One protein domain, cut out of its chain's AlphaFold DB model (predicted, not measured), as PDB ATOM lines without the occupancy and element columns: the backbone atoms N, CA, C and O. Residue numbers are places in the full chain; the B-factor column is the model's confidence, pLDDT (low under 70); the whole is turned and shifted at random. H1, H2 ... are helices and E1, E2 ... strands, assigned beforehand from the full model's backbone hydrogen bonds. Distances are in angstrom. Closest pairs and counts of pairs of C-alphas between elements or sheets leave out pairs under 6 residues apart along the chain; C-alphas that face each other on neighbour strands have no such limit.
ATOM      1  N   THR A   5      -8.778  11.054  34.782       32.12
ATOM      2  CA  THR A   5      -8.522  12.180  35.702       32.12
ATOM      3  C   THR A   5      -7.993  13.450  35.022       32.12
ATOM      4  O   THR A   5      -8.027  14.525  35.628       32.12
ATOM      5  N   LYS A   6      -7.497  13.371  33.776       35.91
ATOM      6  CA  LYS A   6      -7.124  14.557  32.977       35.91
ATOM      7  C   LYS A   6      -8.353  15.213  32.337       35.91
ATOM      8  O   LYS A   6      -8.462  16.435  32.393       35.91
ATOM      9  N   ARG A   7      -9.311  14.422  31.830       39.03
ATOM     10  CA  ARG A   7     -10.580  14.920  31.259       39.03
ATOM     11  C   ARG A   7     -11.475  15.634  32.274       39.03
ATOM     12  O   ARG A   7     -12.075  16.648  31.941       39.03
ATOM     13  N   ASN A   8     -11.518  15.169  33.523       45.91
ATOM     14  CA  ASN A   8     -12.388  15.766  34.546       45.91
ATOM     15  C   ASN A   8     -11.960  17.173  35.004       45.91
ATOM     16  O   ASN A   8     -12.775  17.898  35.567       45.91
ATOM     17  N   ARG A   9     -10.703  17.582  34.774       54.28
ATOM     18  CA  ARG A   9     -10.174  18.862  35.279       54.28
ATOM     19  C   ARG A   9     -10.475  20.059  34.382       54.28
ATOM     20  O   ARG A   9     -10.859  21.097  34.909       54.28
ATOM     21  N   GLY A  10     -10.376  19.903  33.058       59.12
ATOM     22  CA  GLY A  10     -10.858  20.932  32.120       59.12
ATOM     23  C   GLY A  10     -12.336  21.240  32.368       59.12
ATOM     24  O   GLY A  10     -12.718  22.393  32.542       59.12
ATOM     25  N   ARG A  11     -13.118  20.176  32.593       66.50
ATOM     26  CA  ARG A  11     -14.539  20.252  32.938       66.50
ATOM     27  C   ARG A  11     -14.828  21.063  34.204       66.50
ATOM     28  O   ARG A  11     -15.868  21.700  34.271       66.50
ATOM     29  N   TRP A  12     -13.945  21.046  35.205       76.75
ATOM     30  CA  TRP A  12     -14.150  21.819  36.435       76.75
ATOM     31  C   TRP A  12     -13.989  23.324  36.203       76.75
ATOM     32  O   TRP A  12     -14.834  24.102  36.643       76.75
ATOM     33  N   ALA A  13     -12.935  23.734  35.488       72.19
ATOM     34  CA  ALA A  13     -12.716  25.144  35.172       72.19
ATOM     35  C   ALA A  13     -13.854  25.683  34.296       72.19
ATOM     36  O   ALA A  13     -14.419  26.730  34.600       72.19
ATOM     37  N   GLU A  14     -14.249  24.921  33.275       74.00
ATOM     38  CA  GLU A  14     -15.388  25.247  32.416       74.00
ATOM     39  C   GLU A  14     -16.702  25.335  33.203       74.00
ATOM     40  O   GLU A  14     -17.425  26.315  33.057       74.00
ATOM     41  N   ALA A  15     -16.987  24.380  34.096       79.75
ATOM     42  CA  ALA A  15     -18.190  24.415  34.932       79.75
ATOM     43  C   ALA A  15     -18.233  25.652  35.839       79.75
ATOM     44  O   ALA A  15     -19.305  26.190  36.116       79.75
ATOM     45  N   ARG A  16     -17.074  26.135  36.305       81.69
ATOM     46  CA  ARG A  16     -17.014  27.370  37.090       81.69
ATOM     47  C   ARG A  16     -17.317  28.599  36.234       81.69
ATOM     48  O   ARG A  16     -18.031  29.480  36.700       81.69
ATOM     49  N   VAL A  17     -16.831  28.636  34.993       80.94
ATOM     50  CA  VAL A  17     -17.160  29.704  34.035       80.94
ATOM     51  C   VAL A  17     -18.646  29.685  33.685       80.94
ATOM     52  O   VAL A  17     -19.270  30.738  33.696       80.94
ATOM     53  N   GLU A  18     -19.239  28.509  33.473       83.44
ATOM     54  CA  GLU A  18     -20.684  28.354  33.243       83.44
ATOM     55  C   GLU A  18     -21.514  28.885  34.429       83.44
ATOM     56  O   GLU A  18     -22.505  29.585  34.233       83.44
ATOM     57  N   GLN A  19     -21.086  28.626  35.670       82.12
ATOM     58  CA  GLN A  19     -21.731  29.194  36.863       82.12
ATOM     59  C   GLN A  19     -21.623  30.723  36.912       82.12
ATOM     60  O   GLN A  19     -22.598  31.392  37.253       82.12
ATOM     61  N   CYS A  20     -20.455  31.279  36.575       80.94
ATOM     62  CA  CYS A  20     -20.269  32.727  36.503       80.94
ATOM     63  C   CYS A  20     -21.122  33.350  35.392       80.94
ATOM     64  O   CYS A  20     -21.732  34.388  35.619       80.94
ATOM     65  N   ALA A  21     -21.211  32.709  34.225       82.19
ATOM     66  CA  ALA A  21     -22.063  33.140  33.119       82.19
ATOM     67  C   ALA A  21     -23.537  33.213  33.538       82.19
ATOM     68  O   ALA A  21     -24.168  34.251  33.370       82.19
ATOM     69  N   ALA A  22     -24.051  32.161  34.183       82.44
ATOM     70  CA  ALA A  22     -25.421  32.147  34.693       82.44
ATOM     71  C   ALA A  22     -25.670  33.222  35.767       82.44
ATOM     72  O   ALA A  22     -26.773  33.756  35.873       82.44
ATOM     73  N   LEU A  23     -24.664  33.538  36.591       81.75
ATOM     74  CA  LEU A  23     -24.766  34.622  37.567       81.75
ATOM     75  C   LEU A  23     -24.803  35.994  36.882       81.75
ATOM     76  O   LEU A  23     -25.671  36.795  37.213       81.75
ATOM     77  N   MET A  24     -23.907  36.249  35.926       79.88
ATOM     78  CA  MET A  24     -23.873  37.506  35.167       79.88
ATOM     79  C   MET A  24     -25.176  37.747  34.404       79.88
ATOM     80  O   MET A  24     -25.662  38.874  34.379       79.88
ATOM     81  N   GLU A  25     -25.780  36.691  33.860       86.00
ATOM     82  CA  GLU A  25     -27.076  36.778  33.186       86.00
ATOM     83  C   GLU A  25     -28.188  37.167  34.168       86.00
ATOM     84  O   GLU A  25     -28.953  38.095  33.911       86.00
ATOM     85  N   ARG A  26     -28.241  36.528  35.344       86.19
ATOM     86  CA  ARG A  26     -29.219  36.862  36.398       86.19
ATOM     87  C   ARG A  26     -29.076  38.284  36.931       86.19
ATOM     88  O   ARG A  26     -30.063  38.850  37.392       86.19
ATOM     89  N   LEU A  27     -27.862  38.828  36.911       82.56
ATOM     90  CA  LEU A  27     -27.570  40.201  37.322       82.56
ATOM     91  C   LEU A  27     -27.773  41.219  36.186       82.56
ATOM     92  O   LEU A  27     -27.681  42.416  36.434       82.56
ATOM     93  N   GLY A  28     -28.067  40.774  34.958       83.69
ATOM     94  CA  GLY A  28     -28.251  41.654  33.801       83.69
ATOM     95  C   GLY A  28     -26.954  42.276  33.275       83.69
ATOM     96  O   GLY A  28     -26.999  43.319  32.633       83.69
ATOM     97  N   ILE A  29     -25.803  41.657  33.551       82.50
ATOM     98  CA  ILE A  29     -24.472  42.182  33.205       82.50
ATOM     99  C   ILE A  29     -24.030  41.693  31.831       82.50
ATOM    100  O   ILE A  29     -23.492  42.459  31.035       82.50
ATOM    101  N   ALA A  30     -24.215  40.399  31.575       89.44
ATOM    102  CA  ALA A  30     -23.823  39.757  30.332       89.44
ATOM    103  C   ALA A  30     -24.561  38.431  30.152       89.44
ATOM    104  O   ALA A  30     -24.802  37.713  31.122       89.44
ATOM    105  N   THR A  31     -24.812  38.058  28.902       91.62
ATOM    106  CA  THR A  31     -25.242  36.708  28.523       91.62
ATOM    107  C   THR A  31     -24.078  36.030  27.820       91.62
ATOM    108  O   THR A  31     -23.650  36.497  26.770       91.62
ATOM    109  N   LEU A  32     -23.554  34.938  28.383       90.56
ATOM    110  CA  LEU A  32     -22.450  34.155  27.817       90.56
ATOM    111  C   LEU A  32     -22.883  32.706  27.608       90.56
ATOM    112  O   LEU A  32     -23.323  32.043  28.545       90.56
ATOM    113  N   THR A  33     -22.660  32.188  26.404       90.81
ATOM    114  CA  THR A  33     -23.005  30.813  26.040       90.81
ATOM    115  C   THR A  33     -21.757  30.044  25.649       90.81
ATOM    116  O   THR A  33     -20.908  30.538  24.903       90.81
ATOM    117  N   LYS A  34     -21.651  28.809  26.139       89.06
ATOM    118  CA  LYS A  34     -20.581  27.894  25.756       89.06
ATOM    119  C   LYS A  34     -20.828  27.323  24.363       89.06
ATOM    120  O   LYS A  34     -21.921  26.833  24.076       89.06
ATOM    121  N   ALA A  35     -19.802  27.317  23.524       85.44
ATOM    122  CA  ALA A  35     -19.859  26.665  22.230       85.44
ATOM    123  C   ALA A  35     -20.012  25.144  22.392       85.44
ATOM    124  O   ALA A  35     -19.239  24.478  23.086       85.44
ATOM    125  N   ALA A  36     -21.018  24.575  21.729       77.31
ATOM    126  CA  ALA A  36     -21.187  23.132  21.680       77.31
ATOM    127  C   ALA A  36     -20.040  22.499  20.883       77.31
ATOM    128  O   ALA A  36     -19.713  22.942  19.781       77.31
ATOM    129  N   THR A  37     -19.449  21.425  21.408       74.62
ATOM    130  CA  THR A  37     -18.431  20.685  20.661       74.62
ATOM    131  C   THR A  37     -19.077  20.042  19.427       74.62
ATOM    132  O   THR A  37     -20.008  19.246  19.586       74.62
ATOM    133  N   PRO A  38     -18.611  20.342  18.200       72.12
ATOM    134  CA  PRO A  38     -19.227  19.821  16.988       72.12
ATOM    135  C   PRO A  38     -18.999  18.311  16.888       72.12
ATOM    136  O   PRO A  38     -17.891  17.839  16.618       72.12
ATOM    137  N   VAL A  39     -20.070  17.549  17.109       78.06
ATOM    138  CA  VAL A  39     -20.085  16.088  17.025       78.06
ATOM    139  C   VAL A  39     -21.102  15.625  15.990       78.06
ATOM    140  O   VAL A  39     -22.261  16.034  16.001       78.06
ATOM    141  N   ARG A  40     -20.691  14.708  15.115       78.88
ATOM    142  CA  ARG A  40     -21.609  13.932  14.282       78.88
ATOM    143  C   ARG A  40     -21.957  12.655  15.015       78.88
ATOM    144  O   ARG A  40     -21.101  11.812  15.276       78.88
ATOM    145  N   VAL A  41     -23.236  12.525  15.333       84.62
ATOM    146  CA  VAL A  41     -23.787  11.369  16.032       84.62
ATOM    147  C   VAL A  41     -24.301  10.370  15.004       84.62
ATOM    148  O   VAL A  41     -25.181  10.686  14.207       84.62
ATOM    149  N   GLN A  42     -23.775   9.150  15.030       84.81
ATOM    150  CA  GLN A  42     -24.294   8.038  14.247       84.81
ATOM    151  C   GLN A  42     -25.381   7.326  15.056       84.81
ATOM    152  O   GLN A  42     -25.157   6.917  16.200       84.81
ATOM    153  N   ARG A  43     -26.571   7.183  14.468       87.75
ATOM    154  CA  ARG A  43     -27.715   6.511  15.096       87.75
ATOM    155  C   ARG A  43     -28.119   5.265  14.315       87.75
ATOM    156  O   ARG A  43     -28.125   5.282  13.089       87.75
ATOM    157  N   LYS A  44     -28.503   4.205  15.028       84.62
ATOM    158  CA  LYS A  44     -29.119   2.992  14.466       84.62
ATOM    159  C   LYS A  44     -30.336   2.629  15.313       84.62
ATOM    160  O   LYS A  44     -30.215   2.517  16.529       84.62
ATOM    161  N   ALA A  45     -31.504   2.487  14.678       85.38
ATOM    162  CA  ALA A  45     -32.780   2.182  15.344       85.38
ATOM    163  C   ALA A  45     -33.072   3.081  16.570       85.38
ATOM    164  O   ALA A  45     -33.399   2.602  17.653       85.38
ATOM    165  N   GLY A  46     -32.867   4.395  16.428       83.00
ATOM    166  CA  GLY A  46     -33.111   5.375  17.496       83.00
ATOM    167  C   GLY A  46     -32.038   5.449  18.591       83.00
ATOM    168  O   GLY A  46     -32.053   6.394  19.376       83.00
ATOM    169  N   LYS A  47     -31.064   4.529  18.624       82.69
ATOM    170  CA  LYS A  47     -29.963   4.530  19.602       82.69
ATOM    171  C   LYS A  47     -28.702   5.167  19.024       82.69
ATOM    172  O   LYS A  47     -28.393   4.988  17.845       82.69
ATOM    173  N   ILE A  48     -27.967   5.902  19.859       85.44
ATOM    174  CA  ILE A  48     -26.631   6.410  19.524       85.44
ATOM    175  C   ILE A  48     -25.673   5.217  19.497       85.44
ATOM    176  O   ILE A  48     -25.512   4.540  20.508       85.44
ATOM    177  N   VAL A  49     -25.066   4.955  18.340       84.75
ATOM    178  CA  VAL A  49     -24.112   3.848  18.132       84.75
ATOM    179  C   VAL A  49     -22.682   4.331  17.896       84.75
ATOM    180  O   VAL A  49     -21.753   3.534  17.930       84.75
ATOM    181  N   GLY A  50     -22.496   5.635  17.691       79.50
ATOM    182  CA  GLY A  50     -21.187   6.261  17.564       79.50
ATOM    183  C   GLY A  50     -21.290   7.782  17.600       79.50
ATOM    184  O   GLY A  50     -22.338   8.351  17.290       79.50
ATOM    185  N   ALA A  51     -20.205   8.447  17.979       79.38
ATOM    186  CA  ALA A  51     -20.066   9.893  17.882       79.38
ATOM    187  C   ALA A  51     -18.642  10.225  17.433       79.38
ATOM    188  O   ALA A  51     -17.677   9.719  18.004       79.38
ATOM    189  N   PHE A  52     -18.523  11.069  16.412       78.38
ATOM    190  CA  PHE A  52     -17.247  11.505  15.853       78.38
ATOM    191  C   PHE A  52     -17.162  13.025  15.944       78.38
ATOM    192  O   PHE A  52     -18.136  13.714  15.650       78.38
ATOM    193  N   PHE A  53     -16.012  13.559  16.346       72.88
ATOM    194  CA  PHE A  53     -15.773  15.001  16.309       72.88
ATOM    195  C   PHE A  53     -15.656  15.450  14.849       72.88
ATOM    196  O   PHE A  53     -14.878  14.874  14.094       72.88
ATOM    197  N   THR A  54     -16.453  16.437  14.439       64.69
ATOM    198  CA  THR A  54     -16.575  16.823  13.018       64.69
ATOM    199  C   THR A  54     -16.180  18.248  12.697       64.69
ATOM    200  O   THR A  54     -16.263  18.642  11.539       64.69
ATOM    201  N   GLY A  55     -15.758  19.025  13.685       59.47
ATOM    202  CA  GLY A  55     -15.328  20.396  13.464       59.47
ATOM    203  C   GLY A  55     -14.144  20.768  14.334       59.47
ATOM    204  O   GLY A  55     -13.845  20.113  15.335       59.47
ATOM    205  N   HIS A  56     -13.481  21.846  13.938       61.62
ATOM    206  CA  HIS A  56     -12.493  22.501  14.775       61.62
ATOM    207  C   HIS A  56     -13.200  23.177  15.952       61.62
ATOM    208  O   HIS A  56     -14.269  23.763  15.779       61.62
ATOM    209  N   ALA A  57     -12.619  23.084  17.148       65.12
ATOM    210  CA  ALA A  57     -13.135  23.798  18.306       65.12
ATOM    211  C   ALA A  57     -13.082  25.310  18.036       65.12
ATOM    212  O   ALA A  57     -12.024  25.848  17.695       65.12
ATOM    213  N   SER A  58     -14.239  25.961  18.151       79.44
ATOM    214  CA  SER A  58     -14.366  27.416  18.165       79.44
ATOM    215  C   SER A  58     -13.862  27.981  19.496       79.44
ATOM    216  O   SER A  58     -13.339  27.246  20.334       79.44
ATOM    217  N   ILE A  59     -14.027  29.291  19.682       90.12
ATOM    218  CA  ILE A  59     -13.864  29.935  20.988       90.12
ATOM    219  C   ILE A  59     -14.831  29.283  21.986       90.12
ATOM    220  O   ILE A  59     -15.986  29.030  21.628       90.12
ATOM    221  N   ASP A  60     -14.362  29.008  23.205       90.38
ATOM    222  CA  ASP A  60     -15.135  28.270  24.213       90.38
ATOM    223  C   ASP A  60     -16.445  28.966  24.611       90.38
ATOM    224  O   ASP A  60     -17.475  28.304  24.726       90.38
ATOM    225  N   PHE A  61     -16.428  30.286  24.815       92.06
ATOM    226  CA  PHE A  61     -17.596  31.076  25.210       92.06
ATOM    227  C   PHE A  61     -17.748  32.312  24.330       92.06
ATOM    228  O   PHE A  61     -16.773  32.957  23.941       92.06
ATOM    229  N   SER A  62     -18.988  32.665  24.015       93.88
ATOM    230  CA  SER A  62     -19.328  33.885  23.280       93.88
ATOM    231  C   SER A  62     -20.657  34.440  23.764       93.88
ATOM    232  O   SER A  62     -21.512  33.687  24.235       93.88
ATOM    233  N   GLY A  63     -20.831  35.750  23.659       94.12
ATOM    234  CA  GLY A  63     -22.013  36.398  24.193       94.12
ATOM    235  C   GLY A  63     -22.033  37.903  24.009       94.12
ATOM    236  O   GLY A  63     -21.322  38.441  23.161       94.12
ATOM    237  N   VAL A  64     -22.869  38.561  24.806       93.88
ATOM    238  CA  VAL A  64     -23.144  39.998  24.718       93.88
ATOM    239  C   VAL A  64     -23.151  40.598  26.123       93.88
ATOM    240  O   VAL A  64     -23.690  39.997  27.055       93.88
ATOM    241  N   LEU A  65     -22.514  41.756  26.276       91.12
ATOM    242  CA  LEU A  65     -22.517  42.575  27.486       91.12
ATOM    243  C   LEU A  65     -23.783  43.448  27.543       91.12
ATOM    244  O   LEU A  65     -24.470  43.644  26.543       91.12
ATOM    245  N   SER A  66     -24.102  43.988  28.716       88.81
ATOM    246  CA  SER A  66     -25.289  44.829  28.939       88.81
ATOM    247  C   SER A  66     -25.333  46.107  28.091       88.81
ATOM    248  O   SER A  66     -26.417  46.610  27.806       88.81
ATOM    249  N   ASP A  67     -24.180  46.601  27.639       87.00
ATOM    250  CA  ASP A  67     -24.050  47.735  26.719       87.00
ATOM    251  C   ASP A  67     -24.270  47.353  25.236       87.00
ATOM    252  O   ASP A  67     -24.201  48.211  24.358       87.00
ATOM    253  N   GLY A  68     -24.549  46.077  24.946       91.19
ATOM    254  CA  GLY A  68     -24.732  45.541  23.596       91.19
ATOM    255  C   GLY A  68     -23.436  45.087  22.919       91.19
ATOM    256  O   GLY A  68     -23.488  44.537  21.815       91.19
ATOM    257  N   SER A  69     -22.280  45.263  23.560       91.81
ATOM    258  CA  SER A  69     -20.991  44.863  23.002       91.81
ATOM    259  C   SER A  69     -20.837  43.340  22.998       91.81
ATOM    260  O   SER A  69     -21.114  42.659  23.988       91.81
ATOM    261  N   ALA A  70     -20.348  42.773  21.893       94.00
ATOM    262  CA  ALA A  70     -20.016  41.350  21.831       94.00
ATOM    263  C   ALA A  70     -18.817  41.026  22.735       94.00
ATOM    264  O   ALA A  70     -17.888  41.826  22.835       94.00
ATOM    265  N   VAL A  71     -18.797  39.840  23.343       93.62
ATOM    266  CA  VAL A  71     -17.694  39.353  24.187       93.62
ATOM    267  C   VAL A  71     -17.372  37.892  23.882       93.62
ATOM    268  O   VAL A  71     -18.262  37.064  23.679       93.62
ATOM    269  N   HIS A  72     -16.081  37.564  23.870       95.25
ATOM    270  CA  HIS A  72     -15.571  36.230  23.566       95.25
ATOM    271  C   HIS A  72     -14.511  35.808  24.584       95.25
ATOM    272  O   HIS A  72     -13.593  36.572  24.886       95.25
ATOM    273  N   VAL A  73     -14.616  34.582  25.102       93.25
ATOM    274  CA  VAL A  73     -13.698  34.063  26.126       93.25
ATOM    275  C   VAL A  73     -13.270  32.639  25.795       93.25
ATOM    276  O   VAL A  73     -14.093  31.733  25.701       93.25
ATOM    277  N   GLU A  74     -11.964  32.438  25.670       93.38
ATOM    278  CA  GLU A  74     -11.329  31.123  25.575       93.38
ATOM    279  C   GLU A  74     -10.790  30.705  26.949       93.38
ATOM    280  O   GLU A  74     -10.151  31.509  27.626       93.38
ATOM    281  N   VAL A  75     -10.984  29.456  27.377       90.94
ATOM    282  CA  VAL A  75     -10.599  29.006  28.722       90.94
ATOM    283  C   VAL A  75      -9.459  27.999  28.642       90.94
ATOM    284  O   VAL A  75      -9.554  26.953  28.008       90.94
ATOM    285  N   LYS A  76      -8.354  28.268  29.348       89.38
ATOM    286  CA  LYS A  76      -7.216  27.342  29.436       89.38
ATOM    287  C   LYS A  76      -6.807  27.129  30.881       89.38
ATOM    288  O   LYS A  76      -6.571  28.077  31.618       89.38
ATOM    289  N   SER A  77      -6.654  25.868  31.277       87.12
ATOM    290  CA  SER A  77      -6.213  25.501  32.623       87.12
ATOM    291  C   SER A  77      -4.878  24.752  32.627       87.12
ATOM    292  O   SER A  77      -4.535  24.018  31.697       87.12
ATOM    293  N   THR A  78      -4.101  24.943  33.691       81.69
ATOM    294  CA  THR A  78      -2.829  24.261  33.942       81.69
ATOM    295  C   THR A  78      -2.610  24.066  35.440       81.69
ATOM    296  O   THR A  78      -3.090  24.841  36.255       81.69
ATOM    297  N   THR A  79      -1.869  23.029  35.823       81.19
ATOM    298  CA  THR A  79      -1.323  22.880  37.187       81.19
ATOM    299  C   THR A  79       0.163  23.228  37.242       81.19
ATOM    300  O   THR A  79       0.767  23.196  38.310       81.19
ATOM    301  N   ALA A  80       0.778  23.501  36.088       79.19
ATOM    302  CA  ALA A  80       2.169  23.911  36.008       79.19
ATOM    303  C   ALA A  80       2.323  25.375  36.431       79.19
ATOM    304  O   ALA A  80       1.358  26.132  36.476       79.19
ATOM    305  N   LYS A  81       3.567  25.787  36.684       77.81
ATOM    306  CA  LYS A  81       3.895  27.188  36.983       77.81
ATOM    307  C   LYS A  81       3.755  28.111  35.767       77.81
ATOM    308  O   LYS A  81       3.716  29.320  35.940       77.81
ATOM    309  N   THR A  82       3.663  27.553  34.559       77.50
ATOM    310  CA  THR A  82       3.545  28.297  33.298       77.50
ATOM    311  C   THR A  82       2.395  27.770  32.434       77.50
ATOM    312  O   THR A  82       1.998  26.600  32.522       77.50
ATOM    313  N   LEU A  83       1.860  28.646  31.577       82.38
ATOM    314  CA  LEU A  83       0.825  28.331  30.592       82.38
ATOM    315  C   LEU A  83       1.304  28.761  29.191       82.38
ATOM    316  O   LEU A  83       1.127  29.917  28.814       82.38
ATOM    317  N   PRO A  84       1.914  27.860  28.401       81.44
ATOM    318  CA  PRO A  84       2.406  28.204  27.069       81.44
ATOM    319  C   PRO A  84       1.238  28.379  26.087       81.44
ATOM    320  O   PRO A  84       0.748  27.394  25.528       81.44
ATOM    321  N   LEU A  85       0.780  29.617  25.867       84.19
ATOM    322  CA  LEU A  85      -0.367  29.907  24.992       84.19
ATOM    323  C   LEU A  85      -0.158  29.398  23.564       84.19
ATOM    324  O   LEU A  85      -1.096  28.866  22.975       84.19
ATOM    325  N   SER A  86       1.074  29.437  23.051       80.19
ATOM    326  CA  SER A  86       1.428  28.935  21.718       80.19
ATOM    327  C   SER A  86       1.118  27.452  21.493       80.19
ATOM    328  O   SER A  86       0.859  27.047  20.357       80.19
ATOM    329  N   ARG A  87       1.100  26.655  22.572       83.12
ATOM    330  CA  ARG A  87       0.763  25.219  22.561       83.12
ATOM    331  C   ARG A  87      -0.631  24.924  23.112       83.12
ATOM    332  O   ARG A  87      -1.150  23.832  22.901       83.12
ATOM    333  N   ARG A  88      -1.211  25.849  23.880       85.12
ATOM    334  CA  ARG A  88      -2.496  25.657  24.574       85.12
ATOM    335  C   ARG A  88      -3.678  26.222  23.803       85.12
ATOM    336  O   ARG A  88      -4.759  25.656  23.915       85.12
ATOM    337  N   VAL A  89      -3.475  27.278  23.023       87.94
ATOM    338  CA  VAL A  89      -4.465  27.843  22.104       87.94
ATOM    339  C   VAL A  89      -4.116  27.357  20.701       87.94
ATOM    340  O   VAL A  89      -3.052  27.674  20.167       87.94
ATOM    341  N   SER A  90      -4.979  26.522  20.124       87.56
ATOM    342  CA  SER A  90      -4.717  25.921  18.810       87.56
ATOM    343  C   SER A  90      -4.656  26.974  17.697       87.56
ATOM    344  O   SER A  90      -5.170  28.079  17.846       87.56
ATOM    345  N   VAL A  91      -4.060  26.637  16.545       86.75
ATOM    346  CA  VAL A  91      -4.015  27.532  15.368       86.75
ATOM    347  C   VAL A  91      -5.414  28.030  14.995       86.75
ATOM    348  O   VAL A  91      -5.599  29.230  14.816       86.75
ATOM    349  N   THR A  92      -6.400  27.134  14.950       86.19
ATOM    350  CA  THR A  92      -7.777  27.492  14.595       86.19
ATOM    351  C   THR A  92      -8.428  28.399  15.636       86.19
ATOM    352  O   THR A  92      -9.072  29.376  15.269       86.19
ATOM    353  N   GLN A  93      -8.201  28.145  16.927       90.31
ATOM    354  CA  GLN A  93      -8.693  29.021  17.996       90.31
ATOM    355  C   GLN A  93      -8.045  30.407  17.933       90.31
ATOM    356  O   GLN A  93      -8.741  31.408  18.053       90.31
ATOM    357  N   ARG A  94      -6.734  30.490  17.665       91.44
ATOM    358  CA  ARG A  94      -6.039  31.772  17.460       91.44
ATOM    359  C   ARG A  94      -6.639  32.557  16.296       91.44
ATOM    360  O   ARG A  94      -6.849  33.756  16.428       91.44
ATOM    361  N   ALA A  95      -6.926  31.888  15.178       90.56
ATOM    362  CA  ALA A  95      -7.562  32.521  14.025       90.56
ATOM    363  C   ALA A  95      -8.959  33.058  14.376       90.56
ATOM    364  O   ALA A  95      -9.253  34.209  14.071       90.56
ATOM    365  N   ALA A  96      -9.774  32.275  15.088       91.88
ATOM    366  CA  ALA A  96     -11.095  32.709  15.539       91.88
ATOM    367  C   ALA A  96     -11.027  33.908  16.503       91.88
ATOM    368  O   ALA A  96     -11.776  34.866  16.340       91.88
ATOM    369  N   LEU A  97     -10.103  33.892  17.470       93.31
ATOM    370  CA  LEU A  97      -9.900  35.004  18.406       93.31
ATOM    371  C   LEU A  97      -9.398  36.274  17.696       93.31
ATOM    372  O   LEU A  97      -9.817  37.379  18.030       93.31
ATOM    373  N   ASN A  98      -8.517  36.130  16.701       93.75
ATOM    374  CA  ASN A  98      -8.054  37.253  15.883       93.75
ATOM    375  C   ASN A  98      -9.176  37.846  15.028       93.75
ATOM    376  O   ASN A  98      -9.241  39.064  14.889       93.75
ATOM    377  N   GLU A  99     -10.054  37.007  14.478       93.38
ATOM    378  CA  GLU A  99     -11.218  37.478  13.732       93.38
ATOM    379  C   GLU A  99     -12.195  38.218  14.650       93.38
ATOM    380  O   GLU A  99     -12.620  39.321  14.325       93.38
ATOM    381  N   ALA A 100     -12.486  37.672  15.834       94.00
ATOM    382  CA  ALA A 100     -13.356  38.314  16.820       94.00
ATOM    383  C   ALA A 100     -12.859  39.716  17.227       94.00
ATOM    384  O   ALA A 100     -13.659  40.646  17.332       94.00
ATOM    385  N   LEU A 101     -11.538  39.897  17.370       93.50
ATOM    386  CA  LEU A 101     -10.929  41.196  17.696       93.50
ATOM    387  C   LEU A 101     -11.203  42.290  16.658       93.50
ATOM    388  O   LEU A 101     -11.064  43.469  16.972       93.50
ATOM    389  N   ARG A 102     -11.569  41.930  15.421       94.69
ATOM    390  CA  ARG A 102     -11.944  42.919  14.401       94.69
ATOM    391  C   ARG A 102     -13.285  43.588  14.702       94.69
ATOM    392  O   ARG A 102     -13.537  44.671  14.185       94.69
ATOM    393  N   TRP A 103     -14.127  42.940  15.503       94.12
ATOM    394  CA  TRP A 103     -15.513  43.340  15.751       94.12
ATOM    395  C   TRP A 103     -15.737  43.852  17.172       94.12
ATOM    396  O   TRP A 103     -16.641  44.649  17.397       94.12
ATOM    397  N   THR A 104     -14.922  43.408  18.131       94.94
ATOM    398  CA  THR A 104     -15.026  43.822  19.532       94.94
ATOM    399  C   THR A 104     -13.661  43.814  20.221       94.94
ATOM    400  O   THR A 104     -12.856  42.913  19.970       94.94
ATOM    401  N   PRO A 105     -13.377  44.766  21.131       92.06
ATOM    402  CA  PRO A 105     -12.191  44.701  21.982       92.06
ATOM    403  C   PRO A 105     -12.310  43.638  23.089       92.06
ATOM    404  O   PRO A 105     -11.304  43.265  23.694       92.06
ATOM    405  N   HIS A 106     -13.515  43.126  23.365       94.44
ATOM    406  CA  HIS A 106     -13.792  42.207  24.471       94.44
ATOM    407  C   HIS A 106     -13.506  40.747  24.102       94.44
ATOM    408  O   HIS A 106     -14.383  39.883  24.136       94.44
ATOM    409  N   VAL A 107     -12.257  40.464  23.743       95.19
ATOM    410  CA  VAL A 107     -11.783  39.109  23.448       95.19
ATOM    411  C   VAL A 107     -10.719  38.734  24.463       95.19
ATOM    412  O   VAL A 107      -9.697  39.411  24.565       95.19
ATOM    413  N   TYR A 108     -10.936  37.646  25.200       93.88
ATOM    414  CA  TYR A 108     -10.086  37.272  26.326       93.88
ATOM    415  C   TYR A 108      -9.687  35.797  26.317       93.88
ATOM    416  O   TYR A 108     -10.409  34.926  25.831       93.88
ATOM    417  N   VAL A 109      -8.547  35.513  26.946       92.50
ATOM    418  CA  VAL A 109      -8.175  34.174  27.407       92.50
ATOM    419  C   VAL A 109      -8.257  34.154  28.929       92.50
ATOM    420  O   VAL A 109      -7.528  34.875  29.607       92.50
ATOM    421  N   LEU A 110      -9.115  33.299  29.476       91.12
ATOM    422  CA  LEU A 110      -9.167  33.011  30.901       91.12
ATOM    423  C   LEU A 110      -8.168  31.896  31.235       91.12
ATOM    424  O   LEU A 110      -8.394  30.717  30.944       91.12
ATOM    425  N   ALA A 111      -7.052  32.274  31.852       88.25
ATOM    426  CA  ALA A 111      -5.992  31.370  32.274       88.25
ATOM    427  C   ALA A 111      -6.182  30.936  33.735       88.25
ATOM    428  O   ALA A 111      -6.171  31.755  34.654       88.25
ATOM    429  N   VAL A 112      -6.308  29.627  33.955       85.88
ATOM    430  CA  VAL A 112      -6.561  29.029  35.272       85.88
ATOM    431  C   VAL A 112      -5.360  28.206  35.721       85.88
ATOM    432  O   VAL A 112      -5.044  27.170  35.136       85.88
ATOM    433  N   PHE A 113      -4.706  28.627  36.797       84.69
ATOM    434  CA  PHE A 113      -3.637  27.878  37.452       84.69
ATOM    435  C   PHE A 113      -4.231  27.101  38.625       84.69
ATOM    436  O   PHE A 113      -4.367  27.621  39.728       84.69
ATOM    437  N   ALA A 114      -4.597  25.845  38.377       81.19
ATOM    438  CA  ALA A 114      -5.334  24.974  39.293       81.19
ATOM    439  C   ALA A 114      -4.468  24.311  40.387       81.19
ATOM    440  O   ALA A 114      -4.901  23.347  41.016       81.19
ATOM    441  N   GLY A 115      -3.229  24.771  40.584       76.81
ATOM    442  CA  GLY A 115      -2.406  24.381  41.734       76.81
ATOM    443  C   GLY A 115      -2.712  25.261  42.949       76.81
ATOM    444  O   GLY A 115      -3.303  26.315  42.768       76.81
ATOM    445  N   PRO A 116      -2.326  24.879  44.176       76.94
ATOM    446  CA  PRO A 116      -2.423  25.761  45.335       76.94
ATOM    447  C   PRO A 116      -1.301  26.831  45.316       76.94
ATOM    448  O   PRO A 116      -0.135  26.472  45.135       76.94
ATOM    449  N   PRO A 117      -1.608  28.131  45.504       80.75
ATOM    450  CA  PRO A 117      -2.950  28.713  45.543       80.75
ATOM    451  C   PRO A 117      -3.568  28.780  44.142       80.75
ATOM    452  O   PRO A 117      -2.864  29.081  43.174       80.75
ATOM    453  N   LEU A 118      -4.878  28.518  44.057       78.50
ATOM    454  CA  LEU A 118      -5.650  28.605  42.816       78.50
ATOM    455  C   LEU A 118      -5.618  30.046  42.304       78.50
ATOM    456  O   LEU A 118      -5.961  30.963  43.050       78.50
ATOM    457  N   ARG A 119      -5.238  30.251  41.039       82.75
ATOM    458  CA  ARG A 119      -5.186  31.589  40.422       82.75
ATOM    459  C   ARG A 119      -5.934  31.630  39.099       82.75
ATOM    460  O   ARG A 119      -5.887  30.671  38.328       82.75
ATOM    461  N   TRP A 120      -6.590  32.758  38.848       84.06
ATOM    462  CA  TRP A 120      -7.340  33.051  37.630       84.06
ATOM    463  C   TRP A 120      -6.844  34.376  37.062       84.06
ATOM    464  O   TRP A 120      -6.771  35.364  37.790       84.06
ATOM    465  N   TYR A 121      -6.530  34.387  35.772       84.25
ATOM    466  CA  TYR A 121      -6.097  35.578  35.052       84.25
ATOM    467  C   TYR A 121      -6.977  35.759  33.827       84.25
ATOM    468  O   TYR A 121      -7.112  34.831  33.027       84.25
ATOM    469  N   LEU A 122      -7.565  36.942  33.678       86.62
ATOM    470  CA  LEU A 122      -8.275  37.327  32.467       86.62
ATOM    471  C   LEU A 122      -7.328  38.141  31.584       86.62
ATOM    472  O   LEU A 122      -6.983  39.269  31.916       86.62
ATOM    473  N   LEU A 123      -6.882  37.551  30.481       87.94
ATOM    474  CA  LEU A 123      -5.884  38.151  29.600       87.94
ATOM    475  C   LEU A 123      -6.570  38.705  28.348       87.94
ATOM    476  O   LEU A 123      -7.160  37.909  27.610       87.94
ATOM    477  N   PRO A 124      -6.492  40.017  28.057       91.94
ATOM    478  CA  PRO A 124      -6.931  40.550  26.772       91.94
ATOM    479  C   PRO A 124      -6.177  39.870  25.627       91.94
ATOM    480  O   PRO A 124      -4.946  39.786  25.624       91.94
ATOM    481  N   TRP A 125      -6.906  39.364  24.632       93.56
ATOM    482  CA  TRP A 125      -6.295  38.647  23.513       93.56
ATOM    483  C   TRP A 125      -5.417  39.558  22.653       93.56
ATOM    484  O   TRP A 125      -4.413  39.101  22.108       93.56
ATOM    485  N   ALA A 126      -5.750  40.850  22.578       89.12
ATOM    486  CA  ALA A 126      -4.951  41.852  21.875       89.12
ATOM    487  C   ALA A 126      -3.482  41.863  22.340       89.12
ATOM    488  O   ALA A 126      -2.584  41.964  21.497       89.12
ATOM    489  N   ASP A 127      -3.256  41.653  23.639       87.12
ATOM    490  CA  ASP A 127      -1.932  41.603  24.259       87.12
ATOM    491  C   ASP A 127      -1.370  40.177  24.230       87.12
ATOM    492  O   ASP A 127      -0.242  39.925  23.798       87.12
ATOM    493  N   ALA A 128      -2.192  39.201  24.627       85.06
ATOM    494  CA  ALA A 128      -1.762  37.818  24.804       85.06
ATOM    495  C   ALA A 128      -1.414  37.094  23.489       85.06
ATOM    496  O   ALA A 128      -0.658  36.116  23.502       85.06
ATOM    497  N   ARG A 129      -1.925  37.556  22.338       85.12
ATOM    498  CA  ARG A 129      -1.671  36.930  21.026       85.12
ATOM    499  C   ARG A 129      -0.191  36.891  20.646       85.12
ATOM    500  O   ARG A 129       0.228  35.928  20.010       85.12
ATOM    501  N   ALA A 130       0.611  37.865  21.087       81.56
ATOM    502  CA  ALA A 130       2.057  37.873  20.850       81.56
ATOM    503  C   ALA A 130       2.754  36.681  21.537       81.56
ATOM    504  O   ALA A 130       3.647  36.045  20.974       81.56
ATOM    505  N   TRP A 131       2.285  36.300  22.728       78.56
ATOM    506  CA  TRP A 131       2.772  35.125  23.462       78.56
ATOM    507  C   TRP A 131       2.255  33.812  22.880       78.56
ATOM    508  O   TRP A 131       2.812  32.744  23.126       78.56
ATOM    509  N   ALA A 132       1.172  33.871  22.109       75.38
ATOM    510  CA  ALA A 132       0.653  32.723  21.390       75.38
ATOM    511  C   ALA A 132       1.419  32.442  20.088       75.38
ATOM    512  O   ALA A 132       1.249  31.364  19.516       75.38
ATOM    513  N   THR A 133       2.266  33.368  19.636       67.31
ATOM    514  CA  THR A 133       3.186  33.192  18.501       67.31
ATOM    515  C   THR A 133       4.643  32.981  18.925       67.31
ATOM    516  O   THR A 133       5.415  32.437  18.144       67.31
ATOM    517  N   ALA A 134       5.010  33.345  20.159       55.25
ATOM    518  CA  ALA A 134       6.337  33.122  20.742       55.25
ATOM    519  C   ALA A 134       6.406  31.834  21.611       55.25
ATOM    520  O   ALA A 134       5.406  31.390  22.181       55.25
ATOM    521  N   ASP A 135       7.582  31.197  21.708       47.09
ATOM    522  CA  ASP A 135       7.867  30.080  22.644       47.09
ATOM    523  C   ASP A 135       8.009  30.630  24.098       47.09
ATOM    524  O   ASP A 135       8.157  31.841  24.275       47.09
ATOM    525  N   PRO A 136       7.841  29.825  25.170       48.00
ATOM    526  CA  PRO A 136       7.052  30.210  26.337       48.00
ATOM    527  C   PRO A 136       7.645  31.288  27.242       48.00
ATOM    528  O   PRO A 136       8.810  31.264  27.632       48.00
ATOM    529  N   MET A 137       6.723  32.141  27.684       42.09
ATOM    530  CA  MET A 137       6.833  33.137  28.743       42.09
ATOM    531  C   MET A 137       7.553  32.595  29.997       42.09
ATOM    532  O   MET A 137       7.133  31.596  30.594       42.09
ATOM    533  N   ARG A 138       8.620  33.289  30.416       40.88
ATOM    534  CA  ARG A 138       9.161  33.213  31.781       40.88
ATOM    535  C   ARG A 138       8.191  33.932  32.732       40.88
ATOM    536  O   ARG A 138       7.598  34.926  32.325       40.88
ATOM    537  N   PRO A 139       8.014  33.463  33.978       39.06
ATOM    538  CA  PRO A 139       6.991  33.950  34.913       39.06
ATOM    539  C   PRO A 139       7.164  35.405  35.405       39.06
ATOM    540  O   PRO A 139       6.505  35.798  36.358       39.06
ATOM    541  N   GLU A 140       8.016  36.209  34.772       39.22
ATOM    542  CA  GLU A 140       8.414  37.545  35.235       39.22
ATOM    543  C   GLU A 140       7.543  38.684  34.669       39.22
ATOM    544  O   GLU A 140       7.689  39.816  35.104       39.22
ATOM    545  N   VAL A 141       6.595  38.411  33.758       38.06
ATOM    546  CA  VAL A 141       5.685  39.443  33.191       38.06
ATOM    547  C   VAL A 141       4.216  39.184  33.568       38.06
ATOM    548  O   VAL A 141       3.305  39.343  32.762       38.06
ATOM    549  N   ALA A 142       3.969  38.732  34.799       38.78
ATOM    550  CA  ALA A 142       2.618  38.509  35.330       38.78
ATOM    551  C   ALA A 142       2.055  39.708  36.123       38.78
ATOM    552  O   ALA A 142       1.125  39.526  36.903       38.78
ATOM    553  N   ASP A 143       2.575  40.917  35.887       34.28
ATOM    554  CA  ASP A 143       2.021  42.171  36.428       34.28
ATOM    555  C   ASP A 143       0.960  42.815  35.513       34.28
ATOM    556  O   ASP A 143       0.517  43.941  35.737       34.28
ATOM    557  N   CYS A 144       0.466  42.091  34.503       32.34
ATOM    558  CA  CYS A 144      -0.708  42.523  33.747       32.34
ATOM    559  C   CYS A 144      -1.987  42.310  34.573       32.34
ATOM    560  O   CYS A 144      -2.572  41.231  34.578       32.34
ATOM    561  N   VAL A 145      -2.374  43.381  35.268       33.78
ATOM    562  CA  VAL A 145      -3.711  43.746  35.763       33.78
ATOM    563  C   VAL A 145      -4.505  42.602  36.403       33.78
ATOM    564  O   VAL A 145      -5.260  41.861  35.776       33.78
ATOM    565  N   ALA A 146      -4.338  42.542  37.721       34.56
ATOM    566  CA  ALA A 146      -5.176  41.895  38.718       34.56
ATOM    567  C   ALA A 146      -6.628  41.605  38.291       34.56
ATOM    568  O   ALA A 146      -7.446  42.507  38.133       34.56
ATOM    569  N   SER A 147      -7.006  40.329  38.320       36.41
ATOM    570  CA  SER A 147      -8.405  39.919  38.471       36.41
ATOM    571  C   SER A 147      -8.666  39.347  39.868       36.41
ATOM    572  O   SER A 147      -9.243  38.277  40.017       36.41
ATOM    573  N   ASP A 148      -8.282  40.111  40.897       34.09
ATOM    574  CA  ASP A 148      -9.116  40.241  42.105       34.09
ATOM    575  C   ASP A 148     -10.298  41.206  41.810       34.09
ATOM    576  O   ASP A 148     -11.338  41.146  42.456       34.09
ATOM    577  N   LEU A 149     -10.201  42.030  40.750       34.12
ATOM    578  CA  LEU A 149     -11.239  42.979  40.322       34.12
ATOM    579  C   LEU A 149     -12.411  42.358  39.545       34.12
ATOM    580  O   LEU A 149     -13.516  42.870  39.650       34.12
ATOM    581  N   PHE A 150     -12.239  41.258  38.805       35.94
ATOM    582  CA  PHE A 150     -13.373  40.662  38.071       35.94
ATOM    583  C   PHE A 150     -14.318  39.879  38.999       35.94
ATOM    584  O   PHE A 150     -15.526  39.866  38.796       35.94
ATOM    585  N   LEU A 151     -13.776  39.267  40.063       36.94
ATOM    586  CA  LEU A 151     -14.560  38.548  41.074       36.94
ATOM    587  C   LEU A 151     -15.036  39.445  42.223       36.94
ATOM    588  O   LEU A 151     -16.073  39.141  42.800       36.94
ATOM    589  N   ARG A 152     -14.329  40.536  42.559       34.34
ATOM    590  CA  ARG A 152     -14.790  41.497  43.580       34.34
ATOM    591  C   ARG A 152     -15.543  42.690  42.999       34.34
ATOM    592  O   ARG A 152     -16.461  43.161  43.645       34.34
ATOM    593  N   GLY A 153     -15.210  43.167  41.802       31.55
ATOM    594  CA  GLY A 153     -15.871  44.320  41.177       31.55
ATOM    595  C   GLY A 153     -17.324  44.019  40.837       31.55
ATOM    596  O   GLY A 153     -18.208  44.651  41.392       31.55
ATOM    597  N   VAL A 154     -17.565  42.969  40.049       39.62
ATOM    598  CA  VAL A 154     -18.917  42.536  39.646       39.62
ATOM    599  C   VAL A 154     -19.753  42.039  40.834       39.62
ATOM    600  O   VAL A 154     -20.960  42.231  40.892       39.62
ATOM    601  N   VAL A 155     -19.131  41.397  41.827       38.47
ATOM    602  CA  VAL A 155     -19.886  40.861  42.970       38.47
ATOM    603  C   VAL A 155     -20.141  41.921  44.036       38.47
ATOM    604  O   VAL A 155     -21.144  41.812  44.721       38.47
ATOM    605  N   GLN A 156     -19.290  42.934  44.210       35.25
ATOM    606  CA  GLN A 156     -19.490  43.919  45.276       35.25
ATOM    607  C   GLN A 156     -20.354  45.096  44.804       35.25
ATOM    608  O   GLN A 156     -21.331  45.402  45.480       35.25
ATOM    609  N   SER A 157     -20.079  45.697  43.633       43.62
ATOM    610  CA  SER A 157     -20.864  46.851  43.160       43.62
ATOM    611  C   SER A 157     -22.315  46.478  42.876       43.62
ATOM    612  O   SER A 157     -23.220  47.177  43.320       43.62
ATOM    613  N   ASP A 158     -22.546  45.332  42.235       43.81
ATOM    614  CA  ASP A 158     -23.888  44.948  41.787       43.81
ATOM    615  C   ASP A 158     -24.714  44.332  42.928       43.81
ATOM    616  O   ASP A 158     -25.940  44.448  42.955       43.81
ATOM    617  N   VAL A 159     -24.058  43.739  43.937       46.03
ATOM    618  CA  VAL A 159     -24.719  43.340  45.194       46.03
ATOM    619  C   VAL A 159     -25.069  44.561  46.036       46.03
ATOM    620  O   VAL A 159     -26.140  44.572  46.646       46.03
ATOM    621  N   ASP A 160     -24.211  45.578  46.079       49.34
ATOM    622  CA  ASP A 160     -24.485  46.808  46.819       49.34
ATOM    623  C   ASP A 160     -25.617  47.609  46.151       49.34
ATOM    624  O   ASP A 160     -26.538  48.060  46.840       49.34
ATOM    625  N   GLU A 161     -25.661  47.664  44.816       51.72
ATOM    626  CA  GLU A 161     -26.764  48.275  44.065       51.72
ATOM    627  C   GLU A 161     -28.077  47.477  44.194       51.72
ATOM    628  O   GLU A 161     -29.147  48.051  44.421       51.72
ATOM    629  N   ALA A 162     -28.024  46.141  44.145       51.09
ATOM    630  CA  ALA A 162     -29.199  45.288  44.343       51.09
ATOM    631  C   ALA A 162     -29.749  45.352  45.783       51.09
ATOM    632  O   ALA A 162     -30.968  45.318  45.989       51.09
ATOM    633  N   LYS A 163     -28.879  45.479  46.795       52.59
ATOM    634  CA  LYS A 163     -29.278  45.717  48.196       52.59
ATOM    635  C   LYS A 163     -29.886  47.108  48.388       52.59
ATOM    636  O   LYS A 163     -30.861  47.236  49.136       52.59
ATOM    637  N   ALA A 164     -29.350  48.123  47.709       57.03
ATOM    638  CA  ALA A 164     -29.891  49.478  47.733       57.03
ATOM    639  C   ALA A 164     -31.307  49.529  47.133       57.03
ATOM    640  O   ALA A 164     -32.214  50.077  47.761       57.03
ATOM    641  N   ARG A 165     -31.540  48.864  45.990       55.66
ATOM    642  CA  ARG A 165     -32.870  48.770  45.358       55.66
ATOM    643  C   ARG A 165     -33.899  48.059  46.250       55.66
ATOM    644  O   ARG A 165     -34.993  48.578  46.451       55.66
ATOM    645  N   ARG A 166     -33.526  46.948  46.901       55.91
ATOM    646  CA  ARG A 166     -34.415  46.235  47.848       55.91
ATOM    647  C   ARG A 166     -34.735  47.029  49.118       55.91
ATOM    648  O   ARG A 166     -35.830  46.897  49.660       55.91
ATOM    649  N   SER A 167     -33.804  47.852  49.602       56.34
ATOM    650  CA  SER A 167     -34.043  48.710  50.774       56.34
ATOM    651  C   SER A 167     -34.962  49.896  50.462       56.34
ATOM    652  O   SER A 167     -35.651  50.379  51.359       56.34
ATOM    653  N   ALA A 168     -35.001  50.345  49.202       56.81
ATOM    654  CA  ALA A 168     -35.924  51.379  48.740       56.81
ATOM    655  C   ALA A 168     -37.361  50.847  48.584       56.81
ATOM    656  O   ALA A 168     -38.307  51.518  48.985       56.81
ATOM    657  N   GLU A 169     -37.533  49.616  48.093       54.94
ATOM    658  CA  GLU A 169     -38.853  48.978  47.933       54.94
ATOM    659  C   GLU A 169     -39.486  48.529  49.267       54.94
ATOM    660  O   GLU A 169     -40.707  48.435  49.378       54.94
ATOM    661  N   GLY A 170     -38.679  48.294  50.308       50.16
ATOM    662  CA  GLY A 170     -39.150  47.877  51.637       50.16
ATOM    663  C   GLY A 170     -39.592  49.005  52.580       50.16
ATOM    664  O   GLY A 170     -40.113  48.712  53.653       50.16
ATOM    665  N   ARG A 171     -39.393  50.282  52.221       49.25
ATOM    666  CA  ARG A 171     -39.766  51.453  53.049       49.25
ATOM    667  C   ARG A 171     -41.080  52.126  52.630       49.25
ATOM    668  O   ARG A 171     -41.401  53.195  53.138       49.25
TER     669      ARG A 171
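What this domain is: This is residues 5 to 171 of the 173 residues of the protein "Putative recombination protein U" of viral metagenome (UniProt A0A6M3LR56). A strongly twisted, curled sheet of five strands, E1, E4, E5, E6 and E7, makes the core, with the long helix H1 over one face and the shorter helices H3 and H4 over the other; the hairpin of E2 and E3 reaches away from this body as one arm. The long last helix, H5, follows a long link with no named element and makes a second arm, whose end, residues 163 to 171, sticks out. The printed part has 167 residues, with five named helices and seven named strands in the order H1 E1 E2 E3 E4 E5 H2 H3 E6 E7 H4 H5, and its class is mixed, helices and strands. The larger sheet, in the order E1, E4, E5, E6, E7, is mixed, with E5 and E6 parallel and the other neighbours antiparallel. The whole is only just loose, close to compact, with a radius of gyration of the C-alphas of 18.6 A and spans of 62 by 53 by 36 A.

Where its parts are: H1, residues 5 to 26, begins at C-alpha 5 (-8.522, 12.180, 35.702) and is 32.2 A long. E1 is residues 30 to 34. E2, residues 39 to 44, is 16.1 A long, and its C-alpha 44 lies at (-29.119, 2.992, 14.466). E3, residues 47 to 53, is 17.9 A long, and E4 is residues 61 to 65. E5, residues 70 to 78, is the longest strand at 27.1 A. H2 is residues 85 to 88 and H3 is residues 91 to 100, 14.3 A long. E6, residues 107 to 113, is 19.7 A long, and E7, residues 119 to 124, is 16.4 A long. H4 is residues 125 to 133. H5, residues 149 to 169, is 29.3 A long and ends at C-alpha 169 (-38.853, 48.978, 47.933).

How they stand to each other: In the larger sheet the edge strands are E1 and E7. E1 and E4 are antiparallel, with N 31 and O 64 2.9 A apart, within hydrogen-bond range. E4 and E5 form an antiparallel hairpin, with N 63 and O 71 at 2.9 A. E5 and E6 are parallel at 22 degrees, with N 76 and O 110 at 2.9 A; with H2 and H3 between them they make a strand-helix-strand unit, two parallel neighbour strands joined through helices, and its crossover is right-handed. E6 and E7 form a hairpin, with N 111 and O 121 at 2.8 A. There are three layers, helices on both faces of the sheet: H1 on one face, H3 and H4 on the opposite face. The closest C-alphas of H1 and E1 are those of Glu 25 and Thr 31, 5.0 A. H3 lies over E5 and E6 at a height over the sheet of 10.3 A and runs along the strands, at 17 degrees to E5 on the local plane. H4 stands up from the sheet over E7. H3 and H4 touch at a shallow tilt of 22 degrees, opposite ways, closest at the C-alphas of Leu 97 and Trp 125, 7.2 A. H2 only grazes the sheet and touches H4, closest at the C-alphas of Ser 86 and Ala 132, 3.9 A. E2 and E3 form a hairpin, with N 42 and O 50 at 2.8 A, and E2 is apart from H1 and E4, for instance. H5 is only just not on the sheet, with 4 pairs of C-alphas within 10 A, and is near H1. Each O i to N i+4 pair is within hydrogen-bond range in H3, against 15 of 18 in H1, 3 of 5 in H4 and 13 of 17 in H5, while H2 is too short for such a pair.

The domain as a whole: The two C-alphas farthest apart are those of Lys 44 and Arg 171, 62.9 A. The printed part has no cut. The one long link is H4 to H5, 15 residues. The mean pLDDT of the printed part is 73.9, and residues 5 to 11, 54 to 57 and 133 to 171 are under 70; H5 has a mean of 46.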